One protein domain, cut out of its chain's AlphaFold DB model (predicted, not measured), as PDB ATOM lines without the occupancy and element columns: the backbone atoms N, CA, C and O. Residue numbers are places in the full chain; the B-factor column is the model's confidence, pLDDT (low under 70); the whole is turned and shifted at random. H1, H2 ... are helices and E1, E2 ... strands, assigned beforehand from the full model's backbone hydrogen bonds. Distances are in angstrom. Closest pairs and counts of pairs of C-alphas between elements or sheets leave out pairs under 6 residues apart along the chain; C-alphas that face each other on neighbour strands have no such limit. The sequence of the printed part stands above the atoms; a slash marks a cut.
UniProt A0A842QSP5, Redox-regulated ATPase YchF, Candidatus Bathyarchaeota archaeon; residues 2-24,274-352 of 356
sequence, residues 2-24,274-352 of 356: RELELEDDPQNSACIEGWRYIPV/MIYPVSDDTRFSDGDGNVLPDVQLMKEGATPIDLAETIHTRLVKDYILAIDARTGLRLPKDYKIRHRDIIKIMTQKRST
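Overview. This is residues 2 to 24 and 274 to 352 of the 356 residues of the protein "Redox-regulated ATPase YchF" of Candidatus Bathyarchaeota archaeon (UniProt A0A842QSP5). With little regular structure, a strongly twisted mixed sheet, E4 E3 E6 E5, curls round H1, apart from hairpin E1 E2. Four named strands, two helices, then two strands hold 40 of 102 printed residues. The mixed-class whole is compact, with radius of gyration of the C-alphas 13.2 A and spans 40, 33 and 25 A.

Arrangement. Past E1, residues 14 to 16, and E2, 19 to 21, find E3, 274 to 278, parallel to E6, 342 to 347; N 278 and O 343 are within hydrogen-bond range, 2.9 A. H1, 304 to 311, is on the sheet; H2, 313 to 317, only grazes it. Every O i to N i+4 pair is within range in H1; H2 has 0 of 1, and 1 of 2 O i to N i+3.

Along the chain. Find C-alpha 14 at (314.048, 281.908, 209.677); E4 is 296 to 299, E5 is 319 to 324, and E6 ends at C-alpha 347 at (308.158, 254.452, 212.800).

Size, cuts and confidence. Residues 25 to 273 are cut, a 12.3 A gap; 349 to 352 are low-confidence.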
ATOM      1  N   ARG A   2     313.330 277.446 197.561       88.44
ATOM      2  CA  ARG A   2     313.663 277.836 196.163       88.44
ATOM      3  C   ARG A   2     313.866 276.678 195.177       88.44
ATOM      4  O   ARG A   2     313.202 276.643 194.157       88.44
ATOM      5  N   GLU A   3     314.745 275.726 195.494       87.00
ATOM      6  CA  GLU A   3     315.009 274.561 194.619       87.00
ATOM      7  C   GLU A   3     313.803 273.648 194.400       87.00
ATOM      8  O   GLU A   3     313.775 272.893 193.437       87.00
ATOM      9  N   LEU A   4     312.852 273.668 195.329       87.31
ATOM     10  CA  LEU A   4     311.662 272.828 195.288       87.31
ATOM     11  C   LEU A   4     310.431 273.611 194.810       87.31
ATOM     12  O   LEU A   4     309.347 273.044 194.777       87.31
ATOM     13  N   GLU A   5     310.594 274.901 194.489       90.06
ATOM     14  CA  GLU A   5     309.523 275.809 194.055       90.06
ATOM     15  C   GLU A   5     308.316 275.840 195.008       90.06
ATOM     16  O   GLU A   5     307.164 275.918 194.592       90.06
ATOM     17  N   LEU A   6     308.587 275.789 196.314       89.94
ATOM     18  CA  LEU A   6     307.566 275.794 197.364       89.94
ATOM     19  C   LEU A   6     307.823 276.867 198.415       89.94
ATOM     20  O   LEU A   6     308.974 277.197 198.711       89.94
ATOM     21  N   GLU A   7     306.728 277.389 198.958       90.62
ATOM     22  CA  GLU A   7     306.699 278.325 200.079       90.62
ATOM     23  C   GLU A   7     306.882 277.534 201.379       90.62
ATOM     24  O   GLU A   7     306.151 276.576 201.633       90.62
ATOM     25  N   ASP A   8     307.923 277.860 202.148       92.06
ATOM     26  CA  ASP A   8     308.208 277.207 203.423       92.06
ATOM     27  C   ASP A   8     307.603 277.966 204.604       92.06
ATOM     28  O   ASP A   8     307.494 279.188 204.584       92.06
ATOM     29  N   ASP A   9     307.258 277.219 205.651       94.44
ATOM     30  CA  ASP A   9     306.693 277.727 206.901       94.44
ATOM     31  C   ASP A   9     307.611 277.359 208.087       94.44
ATOM     32  O   ASP A   9     307.364 276.385 208.812       94.44
ATOM     33  N   PRO A  10     308.753 278.061 208.233       94.50
ATOM     34  CA  PRO A  10     309.789 277.736 209.208       94.50
ATOM     35  C   PRO A  10     309.332 277.926 210.665       94.50
ATOM     36  O   PRO A  10     308.904 279.008 211.049       94.50
ATOM     37  N   GLN A  11     309.551 276.914 211.512       95.12
ATOM     38  CA  GLN A  11     309.196 276.938 212.939       95.12
ATOM     39  C   GLN A  11     310.408 277.173 213.852       95.12
ATOM     40  O   GLN A  11     310.351 277.964 214.793       95.12
ATOM     41  N   ASN A  12     311.537 276.511 213.577       93.38
ATOM     42  CA  ASN A  12     312.734 276.564 214.433       93.38
ATOM     43  C   ASN A  12     313.885 277.424 213.869       93.38
ATOM     44  O   ASN A  12     315.018 277.380 214.354       93.38
ATOM     45  N   SER A  13     313.623 278.152 212.790       94.25
ATOM     46  CA  SER A  13     314.600 278.919 212.011       94.25
ATOM     47  C   SER A  13     313.893 280.060 211.282       94.25
ATOM     48  O   SER A  13     312.682 280.205 211.392       94.25
ATOM     49  N   ALA A  14     314.633 280.895 210.553       93.31
ATOM     50  CA  ALA A  14     314.048 281.908 209.677       93.31
ATOM     51  C   ALA A  14     314.358 281.584 208.214       93.31
ATOM     52  O   ALA A  14     315.439 281.083 207.904       93.31
ATOM     53  N   CYS A  15     313.430 281.889 207.311       92.44
ATOM     54  CA  CYS A  15     313.664 281.857 205.872       92.44
ATOM     55  C   CYS A  15     313.463 283.265 205.312       92.44
ATOM     56  O   CYS A  15     312.385 283.835 205.459       92.44
ATOM     57  N   ILE A  16     314.501 283.846 204.710       89.38
ATOM     58  CA  ILE A  16     314.454 285.201 204.148       89.38
ATOM     59  C   ILE A  16     314.955 285.120 202.716       89.38
ATOM     60  O   ILE A  16     316.079 284.686 202.477       89.38
ATOM     61  N   GLU A  17     314.094 285.471 201.760       86.25
ATOM     62  CA  GLU A  17     314.381 285.364 200.327       86.25
ATOM     63  C   GLU A  17     315.039 284.019 199.964       86.25
ATOM     64  O   GLU A  17     316.073 283.961 199.306       86.25
ATOM     65  N   GLY A  18     314.477 282.907 200.436       87.56
ATOM     66  CA  GLY A  18     314.977 281.565 200.135       87.56
ATOM     67  C   GLY A  18     316.290 281.157 200.812       87.56
ATOM     68  O   GLY A  18     316.779 280.057 200.540       87.56
ATOM     69  N   TRP A  19     316.853 281.996 201.684       90.00
ATOM     70  CA  TRP A  19     317.972 281.655 202.557       90.00
ATOM     71  C   TRP A  19     317.466 281.211 203.924       90.00
ATOM     72  O   TRP A  19     316.728 281.939 204.587       90.00
ATOM     73  N   ARG A  20     317.890 280.022 204.364       92.94
ATOM     74  CA  ARG A  20     317.542 279.483 205.681       92.94
ATOM     75  C   ARG A  20     318.587 279.900 206.719       92.94
ATOM     76  O   ARG A  20     319.744 279.496 206.631       92.94
ATOM     77  N   TYR A  21     318.164 280.671 207.713       92.94
ATOM     78  CA  TYR A  21     318.968 281.119 208.847       92.94
ATOM     79  C   TYR A  21     318.654 280.262 210.070       92.94
ATOM     80  O   TYR A  21     317.554 280.313 210.625       92.94
ATOM     81  N   ILE A  22     319.634 279.464 210.485       93.50
ATOM     82  CA  ILE A  22     319.513 278.570 211.637       93.50
ATOM     83  C   ILE A  22     320.080 279.277 212.868       93.50
ATOM     84  O   ILE A  22     321.210 279.769 212.805       93.50
ATOM     85  N   PRO A  23     319.341 279.334 213.988       92.31
ATOM     86  CA  PRO A  23     319.868 279.911 215.212       92.31
ATOM     87  C   PRO A  23     321.048 279.081 215.729       92.31
ATOM     88  O   PRO A  23     320.962 277.862 215.876       92.31
ATOM     89  N   VAL A  24     322.146 279.761 216.046       92.31
ATOM     90  CA  VAL A  24     323.312 279.186 216.725       92.31
ATOM     91  C   VAL A  24     323.532 279.914 218.044       92.31
ATOM     92  O   VAL A  24     323.229 281.101 218.175       92.31
ATOM     93  N   MET A 274     322.970 270.705 207.349       95.69
ATOM     94  CA  MET A 274     321.593 271.171 207.560       95.69
ATOM     95  C   MET A 274     320.609 270.102 207.099       95.69
ATOM     96  O   MET A 274     320.582 269.804 205.908       95.69
ATOM     97  N   ILE A 275     319.827 269.526 208.002       96.44
ATOM     98  CA  ILE A 275     318.930 268.404 207.704       96.44
ATOM     99  C   ILE A 275     317.490 268.826 207.951       96.44
ATOM    100  O   ILE A 275     317.197 269.378 209.007       96.44
ATOM    101  N   TYR A 276     316.593 268.550 207.010       96.31
ATOM    102  CA  TYR A 276     315.188 268.950 207.090       96.31
ATOM    103  C   TYR A 276     314.316 267.725 207.386       96.31
ATOM    104  O   TYR A 276     314.026 266.951 206.469       96.31
ATOM    105  N   PRO A 277     313.925 267.480 208.648       95.56
ATOM    106  CA  PRO A 277     313.007 266.397 208.956       95.56
ATOM    107  C   PRO A 277     311.582 266.736 208.507       95.56
ATOM    108  O   PRO A 277     311.093 267.840 208.737       95.56
ATOM    109  N   VAL A 278     310.899 265.772 207.888       95.50
ATOM    110  CA  VAL A 278     309.499 265.909 207.449       95.50
ATOM    111  C   VAL A 278     308.680 264.680 207.837       95.50
ATOM    112  O   VAL A 278     309.202 263.572 207.965       95.50
ATOM    113  N   SER A 279     307.373 264.861 208.025       92.25
ATOM    114  CA  SER A 279     306.424 263.765 208.274       92.25
ATOM    115  C   SER A 279     305.752 263.278 206.988       92.25
ATOM    116  O   SER A 279     305.432 262.094 206.861       92.25
ATOM    117  N   ASP A 280     305.559 264.170 206.018       90.94
ATOM    118  CA  ASP A 280     305.007 263.883 204.697       90.94
ATOM    119  C   ASP A 280     306.083 264.140 203.635       90.94
ATOM    120  O   ASP A 280     306.562 265.258 203.479       90.94
ATOM    121  N   ASP A 281     306.485 263.091 202.919       88.88
ATOM    122  CA  ASP A 281     307.504 263.137 201.869       88.88
ATOM    123  C   ASP A 281     306.979 263.705 200.544       88.88
ATOM    124  O   ASP A 281     307.772 264.129 199.716       88.88
ATOM    125  N   THR A 282     305.659 263.771 200.353       88.00
ATOM    126  CA  THR A 282     305.058 264.340 199.135       88.00
ATOM    127  C   THR A 282     304.857 265.845 199.243       88.00
ATOM    128  O   THR A 282     305.079 266.575 198.281       88.00
ATOM    129  N   ARG A 283     304.449 266.319 200.426       90.00
ATOM    130  CA  ARG A 283     304.217 267.745 200.708       90.00
ATOM    131  C   ARG A 283     305.387 268.420 201.416       90.00
ATOM    132  O   ARG A 283     305.346 269.627 201.623       90.00
ATOM    133  N   PHE A 284     306.411 267.655 201.794       93.25
ATOM    134  CA  PHE A 284     307.542 268.119 202.597       93.25
ATOM    135  C   PHE A 284     307.109 268.794 203.904       93.25
ATOM    136  O   PHE A 284     307.737 269.757 204.340       93.25
ATOM    137  N   SER A 285     306.028 268.307 204.516       93.88
ATOM    138  CA  SER A 285     305.398 268.950 205.668       93.88
ATOM    139  C   SER A 285     305.547 268.151 206.960       93.88
ATOM    140  O   SER A 285     305.818 266.943 206.940       93.88
ATOM    141  N   ASP A 286     305.336 268.803 208.101       91.19
ATOM    142  CA  ASP A 286     305.058 268.114 209.366       91.19
ATOM    143  C   ASP A 286     303.609 267.585 209.430       91.19
ATOM    144  O   ASP A 286     302.890 267.529 208.424       91.19
ATOM    145  N   GLY A 287     303.210 267.124 210.620       87.12
ATOM    146  CA  GLY A 287     301.859 266.644 210.899       87.12
ATOM    147  C   GLY A 287     300.790 267.741 210.923       87.12
ATOM    148  O   GLY A 287     299.623 267.413 210.712       87.12
ATOM    149  N   ASP A 288     301.179 269.000 211.128       89.50
ATOM    150  CA  ASP A 288     300.278 270.157 211.169       89.50
ATOM    151  C   ASP A 288     300.104 270.799 209.779       89.50
ATOM    152  O   ASP A 288     299.166 271.561 209.551       89.50
ATOM    153  N   GLY A 289     300.940 270.405 208.814       90.88
ATOM    154  CA  GLY A 289     300.881 270.847 207.422       90.88
ATOM    155  C   GLY A 289     301.886 271.944 207.077       90.88
ATOM    156  O   GLY A 289     301.900 272.389 205.930       90.88
ATOM    157  N   ASN A 290     302.751 272.331 208.016       94.25
ATOM    158  CA  ASN A 290     303.781 273.340 207.799       94.25
ATOM    159  C   ASN A 290     304.869 272.757 206.890       94.25
ATOM    160  O   ASN A 290     305.380 271.664 207.151       94.25
ATOM    161  N   VAL A 291     305.220 273.456 205.810       94.88
ATOM    162  CA  VAL A 291     306.175 272.981 204.796       94.88
ATOM    163  C   VAL A 291     307.607 273.308 205.216       94.88
ATOM    164  O   VAL A 291     307.930 274.460 205.487       94.88
ATOM    165  N   LEU A 292     308.495 272.308 205.223       94.12
ATOM    166  CA  LEU A 292     309.880 272.405 205.710       94.12
ATOM    167  C   LEU A 292     309.979 273.159 207.056       94.12
ATOM    168  O   LEU A 292     310.691 274.170 207.155       94.12
ATOM    169  N   PRO A 293     309.269 272.681 208.091       93.94
ATOM    170  CA  PRO A 293     309.100 273.435 209.327       93.94
ATOM    171  C   PRO A 293     310.407 273.534 210.096       93.94
ATOM    172  O   PRO A 293     310.821 274.621 210.496       93.94
ATOM    173  N   ASP A 294     311.118 272.417 210.200       94.31
ATOM    174  CA  ASP A 294     312.326 272.320 210.995       94.31
ATOM    175  C   ASP A 294     313.571 272.114 210.143       94.31
ATOM    176  O   ASP A 294     313.559 271.500 209.073       94.31
ATOM    177  N   VAL A 295     314.687 272.592 210.680       95.38
ATOM    178  CA  VAL A 295     316.031 272.259 210.218       95.38
ATOM    179  C   VAL A 295     316.922 271.936 211.412       95.38
ATOM    180  O   VAL A 295     316.896 272.623 212.430       95.38
ATOM    181  N   GLN A 296     317.707 270.871 211.297       95.31
ATOM    182  CA  GLN A 296     318.618 270.384 212.327       95.31
ATOM    183  C   GLN A 296     320.058 270.502 211.833       95.31
ATOM    184  O   GLN A 296     320.365 270.093 210.713       95.31
ATOM    185  N   LEU A 297     320.949 271.049 212.663       95.12
ATOM    186  CA  LEU A 297     322.390 271.022 212.408       95.12
ATOM    187  C   LEU A 297     322.977 269.743 213.001       95.12
ATOM    188  O   LEU A 297     322.978 269.554 214.215       95.12
ATOM    189  N   MET A 298     323.483 268.874 212.133       95.06
ATOM    190  CA  MET A 298     324.020 267.564 212.499       95.06
ATOM    191  C   MET A 298     325.493 267.478 212.110       95.06
ATOM    192  O   MET A 298     325.858 267.911 211.021       95.06
ATOM    193  N   LYS A 299     326.348 266.897 212.955       93.38
ATOM    194  CA  LYS A 299     327.767 266.691 212.611       93.38
ATOM    195  C   LYS A 299     327.922 265.765 211.401       93.38
ATOM    196  O   LYS A 299     327.088 264.889 211.156       93.38
ATOM    197  N   GLU A 300     329.022 265.926 210.669       93.12
ATOM    198  CA  GLU A 300     329.428 264.989 209.625       93.12
ATOM    199  C   GLU A 300     329.439 263.547 210.157       93.12
ATOM    200  O   GLU A 300     329.895 263.265 211.265       93.12
ATOM    201  N   GLY A 301     328.903 262.620 209.361       93.31
ATOM    202  CA  GLY A 301     328.821 261.208 209.726       93.31
ATOM    203  C   GLY A 301     327.581 260.815 210.537       93.31
ATOM    204  O   GLY A 301     327.416 259.615 210.790       93.31
ATOM    205  N   ALA A 302     326.710 261.769 210.887       95.69
ATOM    206  CA  ALA A 302     325.409 261.495 211.490       95.69
ATOM    207  C   ALA A 302     324.524 260.613 210.595       95.69
ATOM    208  O   ALA A 302     324.608 260.637 209.365       95.69
ATOM    209  N   THR A 303     323.661 259.839 211.240       96.25
ATOM    210  CA  THR A 303     322.752 258.859 210.644       96.25
ATOM    211  C   THR A 303     321.291 259.248 210.869       96.25
ATOM    212  O   THR A 303     320.990 260.074 211.736       96.25
ATOM    213  N   PRO A 304     320.334 258.642 210.140       95.50
ATOM    214  CA  PRO A 304     318.913 258.862 210.400       95.50
ATOM    215  C   PRO A 304     318.464 258.527 211.828       95.50
ATOM    216  O   PRO A 304     317.466 259.071 212.294       95.50
ATOM    217  N   ILE A 305     319.187 257.648 212.527       94.44
ATOM    218  CA  ILE A 305     318.917 257.334 213.935       94.44
ATOM    219  C   ILE A 305     319.323 258.509 214.826       94.44
ATOM    220  O   ILE A 305     318.545 258.895 215.693       94.44
ATOM    221  N   ASP A 306     320.479 259.122 214.565       95.12
ATOM    222  CA  ASP A 306     320.923 260.319 215.288       95.12
ATOM    223  C   ASP A 306     319.934 261.476 215.066       95.12
ATOM    224  O   ASP A 306     319.578 262.186 216.002       95.12
ATOM    225  N   LEU A 307     319.408 261.629 213.842       95.06
ATOM    226  CA  LEU A 307     318.335 262.591 213.553       95.06
ATOM    227  C   LEU A 307     317.045 262.272 214.329       95.06
ATOM    228  O   LEU A 307     316.373 263.169 214.826       95.06
ATOM    229  N   ALA A 308     316.677 260.995 214.445       93.56
ATOM    230  CA  ALA A 308     315.518 260.595 215.239       93.56
ATOM    231  C   ALA A 308     315.701 260.929 216.728       93.56
ATOM    232  O   ALA A 308     314.737 261.313 217.393       93.56
ATOM    233  N   GLU A 309     316.926 260.807 217.241       93.62
ATOM    234  CA  GLU A 309     317.277 261.139 218.620       93.62
ATOM    235  C   GLU A 309     317.156 262.639 218.909       93.62
ATOM    236  O   GLU A 309     316.595 262.996 219.948       93.62
ATOM    237  N   THR A 310     317.596 263.508 217.988       91.12
ATOM    238  CA  THR A 310     317.488 264.969 218.162       91.12
ATOM    239  C   THR A 310     316.049 265.467 218.153       91.12
ATOM    240  O   THR A 310     315.740 266.445 218.830       91.12
ATOM    241  N   ILE A 311     315.158 264.785 217.431       89.75
ATOM    242  CA  ILE A 311     313.733 265.126 217.390       89.75
ATOM    243  C   ILE A 311     313.022 264.601 218.641       89.75
ATOM    244  O   ILE A 311     312.417 265.371 219.386       89.75
ATOM    245  N   HIS A 312     313.045 263.283 218.876       87.62
ATOM    246  CA  HIS A 312     312.409 262.689 220.050       87.62
ATOM    247  C   HIS A 312     312.868 261.243 220.293       87.62
ATOM    248  O   HIS A 312     312.694 260.370 219.444       87.62
ATOM    249  N   THR A 313     313.274 260.916 221.525       86.81
ATOM    250  CA  THR A 313     313.751 259.570 221.940       86.81
ATOM    251  C   THR A 313     312.812 258.397 221.604       86.81
ATOM    252  O   THR A 313     313.243 257.250 221.492       86.81
ATOM    253  N   ARG A 314     311.510 258.654 221.433       84.62
ATOM    254  CA  ARG A 314     310.522 257.649 220.976       84.62
ATOM    255  C   ARG A 314     310.740 257.215 219.527       84.62
ATOM    256  O   ARG A 314     310.569 256.035 219.241       84.62
ATOM    257  N   LEU A 315     311.135 258.130 218.642       85.94
ATOM    258  CA  LEU A 315     311.361 257.821 217.229       85.94
ATOM    259  C   LEU A 315     312.488 256.806 217.055       85.94
ATOM    260  O   LEU A 315     312.401 255.961 216.174       85.94
ATOM    261  N   VAL A 316     313.490 256.840 217.937       87.69
ATOM    262  CA  VAL A 316     314.586 255.863 217.977       87.69
ATOM    263  C   VAL A 316     314.073 254.463 218.322       87.69
ATOM    264  O   VAL A 316     314.441 253.493 217.664       87.69
ATOM    265  N   LYS A 317     313.201 254.343 219.334       85.94
ATOM    266  CA  LYS A 317     312.678 253.041 219.797       85.94
ATOM    267  C   LYS A 317     311.841 252.339 218.736       85.94
ATOM    268  O   LYS A 317     311.973 251.134 218.555       85.94
ATOM    269  N   ASP A 318     311.011 253.108 218.042       87.81
ATOM    270  CA  ASP A 318     310.076 252.589 217.047       87.81
ATOM    271  C   ASP A 318     310.629 252.706 215.612       87.81
ATOM    272  O   ASP A 318     309.877 252.522 214.654       87.81
ATOM    273  N   TYR A 319     311.924 253.021 215.449       90.88
ATOM    274  CA  TYR A 319     312.562 253.278 214.156       90.88
ATOM    275  C   TYR A 319     312.502 252.049 213.241       90.88
ATOM    276  O   TYR A 319     313.021 250.976 213.564       90.88
ATOM    277  N   ILE A 320     311.950 252.227 212.039       89.25
ATOM    278  CA  ILE A 320     311.975 251.213 210.980       89.25
ATOM    279  C   ILE A 320     313.051 251.563 209.955       89.25
ATOM    280  O   ILE A 320     314.000 250.801 209.757       89.25
ATOM    281  N   LEU A 321     312.870 252.696 209.280       92.31
ATOM    282  CA  LEU A 321     313.696 253.158 208.169       92.31
ATOM    283  C   LEU A 321     313.554 254.672 208.006       92.31
ATOM    284  O   LEU A 321     312.658 255.284 208.587       92.31
ATOM    285  N   ALA A 322     314.396 255.252 207.164       94.81
ATOM    286  CA  ALA A 322     314.266 256.629 206.725       94.81
ATOM    287  C   ALA A 322     314.028 256.680 205.215       94.81
ATOM    288  O   ALA A 322     314.391 255.753 204.489       94.81
ATOM    289  N   ILE A 323     313.386 257.742 204.752       95.56
ATOM    290  CA  ILE A 323     313.126 258.000 203.337       95.56
ATOM    291  C   ILE A 323     313.739 259.355 203.007       95.56
ATOM    292  O   ILE A 323     313.521 260.317 203.744       95.56
ATOM    293  N   ASP A 324     314.492 259.426 201.915       95.69
ATOM    294  CA  ASP A 324     314.835 260.704 201.297       95.69
ATOM    295  C   ASP A 324     313.582 261.240 200.604       95.69
ATOM    296  O   ASP A 324     313.128 260.682 199.606       95.69
ATOM    297  N   ALA A 325     313.010 262.311 201.144       94.00
ATOM    298  CA  ALA A 325     311.778 262.890 200.635       94.00
ATOM    299  C   ALA A 325     311.937 263.454 199.213       94.00
ATOM    300  O   ALA A 325     310.954 263.538 198.488       94.00
ATOM    301  N   ARG A 326     313.156 263.816 198.776       92.50
ATOM    302  CA  ARG A 326     313.369 264.320 197.408       92.50
ATOM    303  C   ARG A 326     313.230 263.218 196.364       92.50
ATOM    304  O   ARG A 326     312.715 263.462 195.278       92.50
ATOM    305  N   THR A 327     313.736 262.024 196.669       92.12
ATOM    306  CA  THR A 327     313.825 260.913 195.707       92.12
ATOM    307  C   THR A 327     312.818 259.794 195.974       92.12
ATOM    308  O   THR A 327     312.616 258.934 195.119       92.12
ATOM    309  N   GLY A 328     312.206 259.766 197.160       91.62
ATOM    310  CA  GLY A 328     311.369 258.666 197.642       91.62
ATOM    311  C   GLY A 328     312.160 257.394 197.982       91.62
ATOM    312  O   GLY A 328     311.567 256.354 198.287       91.62
ATOM    313  N   LEU A 329     313.496 257.438 197.923       93.69
ATOM    314  CA  LEU A 329     314.342 256.276 198.168       93.69
ATOM    315  C   LEU A 329     314.442 255.968 199.660       93.69
ATOM    316  O   LEU A 329     314.556 256.850 200.511       93.69
ATOM    317  N   ARG A 330     314.448 254.671 199.978       94.81
ATOM    318  CA  ARG A 330     314.696 254.193 201.339       94.81
ATOM    319  C   ARG A 330     316.174 254.343 201.665       94.81
ATOM    320  O   ARG A 330     317.024 253.812 200.954       94.81
ATOM    321  N   LEU A 331     316.453 255.005 202.775       93.69
ATOM    322  CA  LEU A 331     317.789 255.185 203.309       93.69
ATOM    323  C   LEU A 331     318.103 254.057 204.305       93.69
ATOM    324  O   LEU A 331     317.279 253.764 205.186       93.69
ATOM    325  N   PRO A 332     319.271 253.403 204.190       90.94
ATOM    326  CA  PRO A 332     319.709 252.424 205.175       90.94
ATOM    327  C   PRO A 332     320.025 253.094 206.523       90.94
ATOM    328  O   PRO A 332     320.185 254.310 206.617       90.94
ATOM    329  N   LYS A 333     320.098 252.299 207.599       88.69
ATOM    330  CA  LYS A 333     320.299 252.807 208.973       88.69
ATOM    331  C   LYS A 333     321.636 253.520 209.166       88.69
ATOM    332  O   LYS A 333     321.724 254.442 209.963       88.69
ATOM    333  N   ASP A 334     322.653 253.072 208.449       91.19
ATOM    334  CA  ASP A 334     324.024 253.574 208.465       91.19
ATOM    335  C   ASP A 334     324.284 254.645 207.396       91.19
ATOM    336  O   ASP A 334     325.420 255.107 207.260       91.19
ATOM    337  N   TYR A 335     323.246 255.064 206.658       95.06
ATOM    338  CA  TYR A 335     323.347 256.163 205.708       95.06
ATOM    339  C   TYR A 335     323.939 257.396 206.389       95.06
ATOM    340  O   TYR A 335     323.471 257.830 207.442       95.06
ATOM    341  N   LYS A 336     324.976 257.963 205.774       95.88
ATOM    342  CA  LYS A 336     325.602 259.195 206.245       95.88
ATOM    343  C   LYS A 336     324.827 260.369 205.682       95.88
ATOM    344  O   LYS A 336     324.902 260.625 204.481       95.88
ATOM    345  N   ILE A 337     324.080 261.039 206.557       94.62
ATOM    346  CA  ILE A 337     323.248 262.173 206.173       94.62
ATOM    347  C   ILE A 337     324.134 263.274 205.592       94.62
ATOM    348  O   ILE A 337     325.187 263.609 206.143       94.62
ATOM    349  N   ARG A 338     323.685 263.841 204.474       94.69
ATOM    350  CA  ARG A 338     324.370 264.896 203.736       94.69
ATOM    351  C   ARG A 338     323.706 266.246 203.950       94.69
ATOM    352  O   ARG A 338     322.552 266.367 204.358       94.69
ATOM    353  N   HIS A 339     324.472 267.289 203.664       95.31
ATOM    354  CA  HIS A 339     323.996 268.660 203.721       95.31
ATOM    355  C   HIS A 339     322.755 268.852 202.832       95.31
ATOM    356  O   HIS A 339     322.807 268.599 201.631       95.31
ATOM    357  N   ARG A 340     321.670 269.364 203.424       94.38
ATOM    358  CA  ARG A 340     320.363 269.659 202.801       94.38
ATOM    359  C   ARG A 340     319.528 268.442 202.413       94.38
ATOM    360  O   ARG A 340     318.581 268.592 201.628       94.38
ATOM    361  N   ASP A 341     319.823 267.288 203.000       95.81
ATOM    362  CA  ASP A 341     318.928 266.137 202.949       95.81
ATOM    363  C   ASP A 341     317.579 266.485 203.591       95.81
ATOM    364  O   ASP A 341     317.506 267.196 204.601       95.81
ATOM    365  N   ILE A 342     316.507 265.970 202.987       96.62
ATOM    366  CA  ILE A 342     315.144 266.097 203.497       96.62
ATOM    367  C   ILE A 342     314.685 264.694 203.850       96.62
ATOM    368  O   ILE A 342     314.558 263.845 202.972       96.62
ATOM    369  N   ILE A 343     314.511 264.424 205.139       96.31
ATOM    370  CA  ILE A 343     314.400 263.055 205.639       96.31
ATOM    371  C   ILE A 343     313.072 262.852 206.344       96.31
ATOM    372  O   ILE A 343     312.738 263.552 207.297       96.31
ATOM    373  N   LYS A 344     312.359 261.808 205.932       95.50
ATOM    374  CA  LYS A 344     311.208 261.282 206.656       95.50
ATOM    375  C   LYS A 344     311.602 260.058 207.465       95.50
ATOM    376  O   LYS A 344     312.050 259.057 206.906       95.50
ATOM    377  N   ILE A 345     311.391 260.113 208.776       94.06
ATOM    378  CA  ILE A 345     311.602 258.969 209.670       94.06
ATOM    379  C   ILE A 345     310.320 258.139 209.727       94.06
ATOM    380  O   ILE A 345     309.255 258.631 210.096       94.06
ATOM    381  N   MET A 346     310.424 256.857 209.385       90.88
ATOM    382  CA  MET A 346     309.320 255.909 209.459       90.88
ATOM    383  C   MET A 346     309.387 255.131 210.769       90.88
ATOM    384  O   MET A 346     310.365 254.426 211.034       90.88
ATOM    385  N   THR A 347     308.314 255.203 211.553       88.50
ATOM    386  CA  THR A 347     308.158 254.452 212.800       88.50
ATOM    387  C   THR A 347     307.085 253.371 212.693       88.50
ATOM    388  O   THR A 347     306.219 253.402 211.812       88.50
ATOM    389  N   GLN A 348     307.129 252.380 213.586       83.38
ATOM    390  CA  GLN A 348     306.064 251.382 213.698       83.38
ATOM    391  C   GLN A 348     304.734 252.049 214.073       83.38
ATOM    392  O   GLN A 348     304.569 252.586 215.167       83.38
ATOM    393  N   LYS A 349     303.743 251.969 213.173       64.25
ATOM    394  CA  LYS A 349     302.358 252.319 213.505       64.25
ATOM    395  C   LYS A 349     301.872 251.380 214.607       64.25
ATOM    396  O   LYS A 349     301.741 250.179 214.383       64.25
ATOM    397  N   ARG A 350     301.544 251.919 215.784       57.16
ATOM    398  CA  ARG A 350     300.760 251.163 216.766       57.16
ATOM    399  C   ARG A 350     299.394 250.848 216.168       57.16
ATOM    400  O   ARG A 350     298.711 251.749 215.681       57.16
ATOM    401  N   SER A 351     298.962 249.591 216.267       45.94
ATOM    402  CA  SER A 351     297.540 249.281 216.189       45.94
ATOM    403  C   SER A 351     296.860 250.060 217.309       45.94
ATOM    404  O   SER A 351     297.106 249.801 218.490       45.94
ATOM    405  N   THR A 352     296.031 251.038 216.965       43.34
ATOM    406  CA  THR A 352     295.059 251.570 217.908       43.34
ATOM    407  C   THR A 352     294.162 250.403 218.293       43.34
ATOM    408  O   THR A 352     293.284 249.996 217.534       43.34
TER     409      THR A 352